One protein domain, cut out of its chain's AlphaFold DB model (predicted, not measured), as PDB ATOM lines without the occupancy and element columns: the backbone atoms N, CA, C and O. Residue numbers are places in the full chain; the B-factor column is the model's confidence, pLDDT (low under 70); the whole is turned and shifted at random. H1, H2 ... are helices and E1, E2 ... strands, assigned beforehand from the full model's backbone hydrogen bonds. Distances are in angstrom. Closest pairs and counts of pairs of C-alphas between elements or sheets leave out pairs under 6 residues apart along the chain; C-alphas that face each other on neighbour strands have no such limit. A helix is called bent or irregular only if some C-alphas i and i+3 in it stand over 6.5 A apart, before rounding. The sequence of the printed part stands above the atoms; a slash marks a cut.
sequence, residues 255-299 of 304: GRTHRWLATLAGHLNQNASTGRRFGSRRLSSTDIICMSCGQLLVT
ATOM      1  N   GLY A 255     375.114 111.445 132.171       81.69
ATOM      2  CA  GLY A 255     375.605 112.579 131.384       81.69
ATOM      3  C   GLY A 255     375.173 113.926 131.972       81.69
ATOM      4  O   GLY A 255     375.935 114.896 132.000       81.69
ATOM      5  N   ARG A 256     373.943 114.006 132.482       85.56
ATOM      6  CA  ARG A 256     373.438 115.174 133.210       85.56
ATOM      7  C   ARG A 256     374.168 115.371 134.536       85.56
ATOM      8  O   ARG A 256     374.602 116.488 134.808       85.56
ATOM      9  N   THR A 257     374.359 114.307 135.309       86.25
ATOM     10  CA  THR A 257     375.060 114.368 136.600       86.25
ATOM     11  C   THR A 257     376.502 114.827 136.429       86.25
ATOM     12  O   THR A 257     376.939 115.734 137.132       86.25
ATOM     13  N   HIS A 258     377.217 114.290 135.436       84.44
ATOM     14  CA  HIS A 258     378.576 114.721 135.119       84.44
ATOM     15  C   HIS A 258     378.639 116.222 134.802       84.44
ATOM     16  O   HIS A 258     379.478 116.935 135.344       84.44
ATOM     17  N   ARG A 259     377.715 116.741 133.980       85.25
ATOM     18  CA  ARG A 259     377.651 118.182 133.674       85.25
ATOM     19  C   ARG A 259     377.380 119.039 134.910       85.25
ATOM     20  O   ARG A 259     377.985 120.100 135.052       85.25
ATOM     21  N   TRP A 260     376.495 118.597 135.800       88.56
ATOM     22  CA  TRP A 260     376.233 119.301 137.056       88.56
ATOM     23  C   TRP A 260     377.459 119.321 137.964       88.56
ATOM     24  O   TRP A 260     377.844 120.392 138.422       88.56
ATOM     25  N   LEU A 261     378.115 118.175 138.158       87.69
ATOM     26  CA  LEU A 261     379.337 118.081 138.956       87.69
ATOM     27  C   LEU A 261     380.474 118.916 138.359       87.69
ATOM     28  O   LEU A 261     381.143 119.629 139.097       87.69
ATOM     29  N   ALA A 262     380.640 118.918 137.033       86.38
ATOM     30  CA  ALA A 262     381.609 119.775 136.352       86.38
ATOM     31  C   ALA A 262     381.304 121.269 136.561       86.38
ATOM     32  O   ALA A 262     382.211 122.065 136.802       86.38
ATOM     33  N   THR A 263     380.024 121.653 136.530       87.81
ATOM     34  CA  THR A 263     379.598 123.034 136.805       87.81
ATOM     35  C   THR A 263     379.887 123.426 138.256       87.81
ATOM     36  O   THR A 263     380.416 124.510 138.504       87.81
ATOM     37  N   LEU A 264     379.587 122.543 139.213       86.44
ATOM     38  CA  LEU A 264     379.888 122.753 140.630       86.44
ATOM     39  C   LEU A 264     381.396 122.857 140.866       86.44
ATOM     40  O   LEU A 264     381.838 123.819 141.482       86.44
ATOM     41  N   ALA A 265     382.192 121.939 140.315       85.38
ATOM     42  CA  ALA A 265     383.649 121.975 140.413       85.38
ATOM     43  C   ALA A 265     384.219 123.282 139.841       85.38
ATOM     44  O   ALA A 265     385.051 123.923 140.480       85.38
ATOM     45  N   GLY A 266     383.716 123.732 138.685       85.38
ATOM     46  CA  GLY A 266     384.075 125.028 138.112       85.38
ATOM     47  C   GLY A 266     383.735 126.200 139.038       85.38
ATOM     48  O   GLY A 266     384.558 127.095 139.219       85.38
ATOM     49  N   HIS A 267     382.562 126.176 139.675       84.38
ATOM     50  CA  HIS A 267     382.143 127.204 140.633       84.38
ATOM     51  C   HIS A 267     383.026 127.232 141.888       84.38
ATOM     52  O   HIS A 267     383.472 128.299 142.304       84.38
ATOM     53  N   LEU A 268     383.304 126.066 142.477       84.25
ATOM     54  CA  LEU A 268     384.141 125.935 143.670       84.25
ATOM     55  C   LEU A 268     385.591 126.357 143.385       84.25
ATOM     56  O   LEU A 268     386.184 127.105 144.164       84.25
ATOM     57  N   ASN A 269     386.130 125.980 142.222       82.44
ATOM     58  CA  ASN A 269     387.458 126.406 141.781       82.44
ATOM     59  C   ASN A 269     387.533 127.925 141.548       82.44
ATOM     60  O   ASN A 269     388.518 128.575 141.903       82.44
ATOM     61  N   GLN A 270     386.476 128.524 140.990       83.31
ATOM     62  CA  GLN A 270     386.380 129.979 140.859       83.31
ATOM     63  C   GLN A 270     386.341 130.671 142.225       83.31
ATOM     64  O   GLN A 270     387.012 131.687 142.395       83.31
ATOM     65  N   ASN A 271     385.613 130.135 143.210       83.62
ATOM     66  CA  ASN A 271     385.585 130.705 144.562       83.62
ATOM     67  C   ASN A 271     386.987 130.726 145.191       83.62
ATOM     68  O   ASN A 271     387.416 131.775 145.677       83.62
ATOM     69  N   ALA A 272     387.722 129.613 145.097       74.88
ATOM     70  CA  ALA A 272     389.082 129.492 145.623       74.88
ATOM     71  C   ALA A 272     390.073 130.450 144.938       74.88
ATOM     72  O   ALA A 272     390.811 131.171 145.609       74.88
ATOM     73  N   SER A 273     390.051 130.506 143.602       78.81
ATOM     74  CA  SER A 273     391.018 131.282 142.809       78.81
ATOM     75  C   SER A 273     390.751 132.788 142.795       78.81
ATOM     76  O   SER A 273     391.689 133.578 142.852       78.81
ATOM     77  N   THR A 274     389.486 133.209 142.734       79.25
ATOM     78  CA  THR A 274     389.127 134.637 142.607       79.25
ATOM     79  C   THR A 274     388.798 135.297 143.938       79.25
ATOM     80  O   THR A 274     388.773 136.521 144.032       79.25
ATOM     81  N   GLY A 275     388.520 134.504 144.977       74.25
ATOM     82  CA  GLY A 275     388.087 135.041 146.258       74.25
ATOM     83  C   GLY A 275     386.740 135.740 146.213       74.25
ATOM     84  O   GLY A 275     386.560 136.755 146.887       74.25
ATOM     85  N   ARG A 276     385.803 135.221 145.409       80.31
ATOM     86  CA  ARG A 276     384.429 135.737 145.338       80.31
ATOM     87  C   ARG A 276     383.852 135.946 146.733       80.31
ATOM     88  O   ARG A 276     384.069 135.139 147.631       80.31
ATOM     89  N   ARG A 277     383.082 137.020 146.900       79.88
ATOM     90  CA  ARG A 277     382.423 137.362 148.165       79.88
ATOM     91  C   ARG A 277     380.909 137.264 148.034       79.88
ATOM     92  O   ARG A 277     380.353 137.506 146.962       79.88
ATOM     93  N   PHE A 278     380.259 136.930 149.138       76.31
ATOM     94  CA  PHE A 278     378.817 137.005 149.323       76.31
ATOM     95  C   PHE A 278     378.540 137.842 150.576       76.31
ATOM     96  O   PHE A 278     378.837 137.427 151.697       76.31
ATOM     97  N   GLY A 279     378.030 139.062 150.382       80.62
ATOM     98  CA  GLY A 279     378.034 140.081 151.434       80.62
ATOM     99  C   GLY A 279     379.466 140.477 151.812       80.62
ATOM    100  O   GLY A 279     380.296 140.711 150.934       80.62
ATOM    101  N   SER A 280     379.766 140.531 153.111       71.62
ATOM    102  CA  SER A 280     381.122 140.781 153.626       71.62
ATOM    103  C   SER A 280     382.025 139.543 153.599       71.62
ATOM    104  O   SER A 280     383.244 139.680 153.664       71.62
ATOM    105  N   ARG A 281     381.454 138.340 153.476       71.25
ATOM    106  CA  ARG A 281     382.183 137.076 153.616       71.25
ATOM    107  C   ARG A 281     382.765 136.609 152.286       71.25
ATOM    108  O   ARG A 281     382.055 136.528 151.283       71.25
ATOM    109  N   ARG A 282     384.046 136.239 152.280       76.56
ATOM    110  CA  ARG A 282     384.673 135.516 151.167       76.56
ATOM    111  C   ARG A 282     384.184 134.064 151.118       76.56
ATOM    112  O   ARG A 282     384.085 133.397 152.144       76.56
ATOM    113  N   LEU A 283     383.847 133.592 149.924       79.75
ATOM    114  CA  LEU A 283     383.424 132.218 149.674       79.75
ATOM    115  C   LEU A 283     384.639 131.297 149.688       79.75
ATOM    116  O   LEU A 283     385.661 131.587 149.062       79.75
ATOM    117  N   SER A 284     384.502 130.175 150.380       74.38
ATOM    118  CA  SER A 284     385.484 129.098 150.368       74.38
ATOM    119  C   SER A 284     385.336 128.194 149.138       74.38
ATOM    120  O   SER A 284     384.354 128.267 148.393       74.38
ATOM    121  N   SER A 285     386.294 127.283 148.963       70.75
ATOM    122  CA  SER A 285     386.258 126.174 147.998       70.75
ATOM    123  C   SER A 285     385.155 125.141 148.278       70.75
ATOM    124  O   SER A 285     384.996 124.201 147.506       70.75
ATOM    125  N   THR A 286     384.375 125.312 149.350       73.81
ATOM    126  CA  THR A 286     383.266 124.423 149.738       73.81
ATOM    127  C   THR A 286     381.901 125.117 149.705       73.81
ATOM    128  O   THR A 286     380.862 124.460 149.737       73.81
ATOM    129  N   ASP A 287     381.880 126.447 149.594       78.50
ATOM    130  CA  ASP A 287     380.656 127.236 149.641       78.50
ATOM    131  C   ASP A 287     379.926 127.225 148.285       78.50
ATOM    132  O   ASP A 287     380.478 127.620 147.254       78.50
ATOM    133  N   ILE A 288     378.649 126.834 148.288       78.62
ATOM    134  CA  ILE A 288     377.771 126.860 147.111       78.62
ATOM    135  C   ILE A 288     376.712 127.942 147.313       78.62
ATOM    136  O   ILE A 288     376.075 128.014 148.357       78.62
ATOM    137  N   ILE A 289     376.461 128.779 146.306       72.88
ATOM    138  CA  ILE A 289     375.339 129.729 146.348       72.88
ATOM    139  C   ILE A 289     374.161 129.151 145.571       72.88
ATOM    140  O   ILE A 289     374.257 128.885 144.371       72.88
ATOM    141  N   CYS A 290     373.023 129.007 146.243       65.88
ATOM    142  CA  CYS A 290     371.768 128.639 145.610       65.88
ATOM    143  C   CYS A 290     371.251 129.812 144.766       65.88
ATOM    144  O   CYS A 290     370.704 130.777 145.301       65.88
ATOM    145  N   MET A 291     371.409 129.741 143.441       57.12
ATOM    146  CA  MET A 291     371.025 130.842 142.544       57.12
ATOM    147  C   MET A 291     369.513 131.113 142.495       57.12
ATOM    148  O   MET A 291     369.119 132.216 142.137       57.12
ATOM    149  N   SER A 292     368.661 130.152 142.873       49.97
ATOM    150  CA  SER A 292     367.200 130.337 142.884       49.97
ATOM    151  C   SER A 292     366.679 131.082 144.115       49.97
ATOM    152  O   SER A 292     365.624 131.703 144.035       49.97
ATOM    153  N   CYS A 293     367.400 131.042 145.240       53.09
ATOM    154  CA  CYS A 293     366.973 131.667 146.498       53.09
ATOM    155  C   CYS A 293     367.980 132.698 147.043       53.09
ATOM    156  O   CYS A 293     367.718 133.341 148.056       53.09
ATOM    157  N   GLY A 294     369.149 132.840 146.409       56.50
ATOM    158  CA  GLY A 294     370.220 133.734 146.855       56.50
ATOM    159  C   GLY A 294     370.848 133.338 148.194       56.50
ATOM    160  O   GLY A 294     371.480 134.174 148.826       56.50
ATOM    161  N   GLN A 295     370.664 132.097 148.655       59.00
ATOM    162  CA  GLN A 295     371.173 131.621 149.944       59.00
ATOM    163  C   GLN A 295     372.496 130.863 149.797       59.00
ATOM    164  O   GLN A 295     372.694 130.117 148.835       59.00
ATOM    165  N   LEU A 296     373.385 131.036 150.777       58.28
ATOM    166  CA  LEU A 296     374.628 130.280 150.902       58.28
ATOM    167  C   LEU A 296     374.328 128.877 151.454       58.28
ATOM    168  O   LEU A 296     373.872 128.736 152.587       58.28
ATOM    169  N   LEU A 297     374.596 127.853 150.654       59.19
ATOM    170  CA  LEU A 297     374.594 126.448 151.040       59.19
ATOM    171  C   LEU A 297     376.040 126.049 151.354       59.19
ATOM    172  O   LEU A 297     376.866 125.912 150.453       59.19
ATOM    173  N   VAL A 298     376.361 125.893 152.639       55.62
ATOM    174  CA  VAL A 298     377.676 125.394 153.066       55.62
ATOM    175  C   VAL A 298     377.616 123.869 153.107       55.62
ATOM    176  O   VAL A 298     376.732 123.321 153.758       55.62
ATOM    177  N   THR A 299     378.533 123.179 152.430       49.09
ATOM    178  CA  THR A 299     378.484 121.717 152.223       49.09
ATOM    179  C   THR A 299     378.942 120.861 153.413       49.09
ATOM    180  O   THR A 299     379.084 119.655 153.266       49.09
TER     181      THR A 299
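What this domain is: This is residues 255 to 299 of the 304 residues of a protein of Kribbella sp. ALI-6-A (UniProt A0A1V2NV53). A small two-stranded hairpin, E1 and E2, sits beside the later part of one long helix, H1, with E1 next to the helix and E2 on the far side of E1. The first part of H1, residues 255 to 263, sticks out as a free arm, and the loop of residues 275 to 286 folds back on itself past the helix's other end before it leads into the hairpin. The printed part has 45 residues, with one named helix and two named strands in the order H1, E1, E2; the sheet is E1 - E2, antiparallel, and the class is mixed, helices and strands. The whole is only just compact, close to loose, with a radius of gyration of the C-alphas of 10.9 A and spans of 36 by 24 by 14 A.

How they stand to each other: The sheet pairs E1, residues 287 to 290, with E2, residues 295 to 298, as a hairpin. The two strands are antiparallel, with 147 degrees between their N-to-C directions. The C-alphas of Ile 289 and Leu 296 face each other at 4.6 A. N 290 and O 295 are within hydrogen-bond range at 2.8 A, and so are N 297 and O 288 at 2.7 A. H1, residues 255 to 274, has 5 pairs of C-alphas within 8 A of E1; the closest are those of Leu 268 and Asp 287, 7.0 A apart. H1 and E2 are apart. In H1 every O i to N i+4 pair is within hydrogen-bond range. Outside the named strands, residues 277 to 278 pair with residues 281 to 282, antiparallel.

Where its parts are: E1 runs from C-alpha 287 at (380.656, 127.236, 149.641) to C-alpha 290, 9.9 A away. E2 measures 9.5 A from C-alpha 295 to C-alpha 298, the latter at (377.676, 125.394, 153.066). H1 begins with C-alpha 255 at (375.605, 112.579, 131.384) and ends with C-alpha 274, 28.2 A away. H1 is not bent.

The domain as a whole: The two C-alphas farthest apart are those of Gly 255 and Ser 280, 36.3 A. Without residues 255 to 263, which stand free and belong to H1, the body has 36 residues and spans 24 by 22 by 14 A. The link from H1 to E1 is long, with 12 residues, and the link from E1 to E2 is tight, with 4 residues. The printed part has no cut. The mean pLDDT of the printed part is 75.2, and the model's confidence is low, under 70, at residues 290 to 299; the mean pLDDT of E2 is 58.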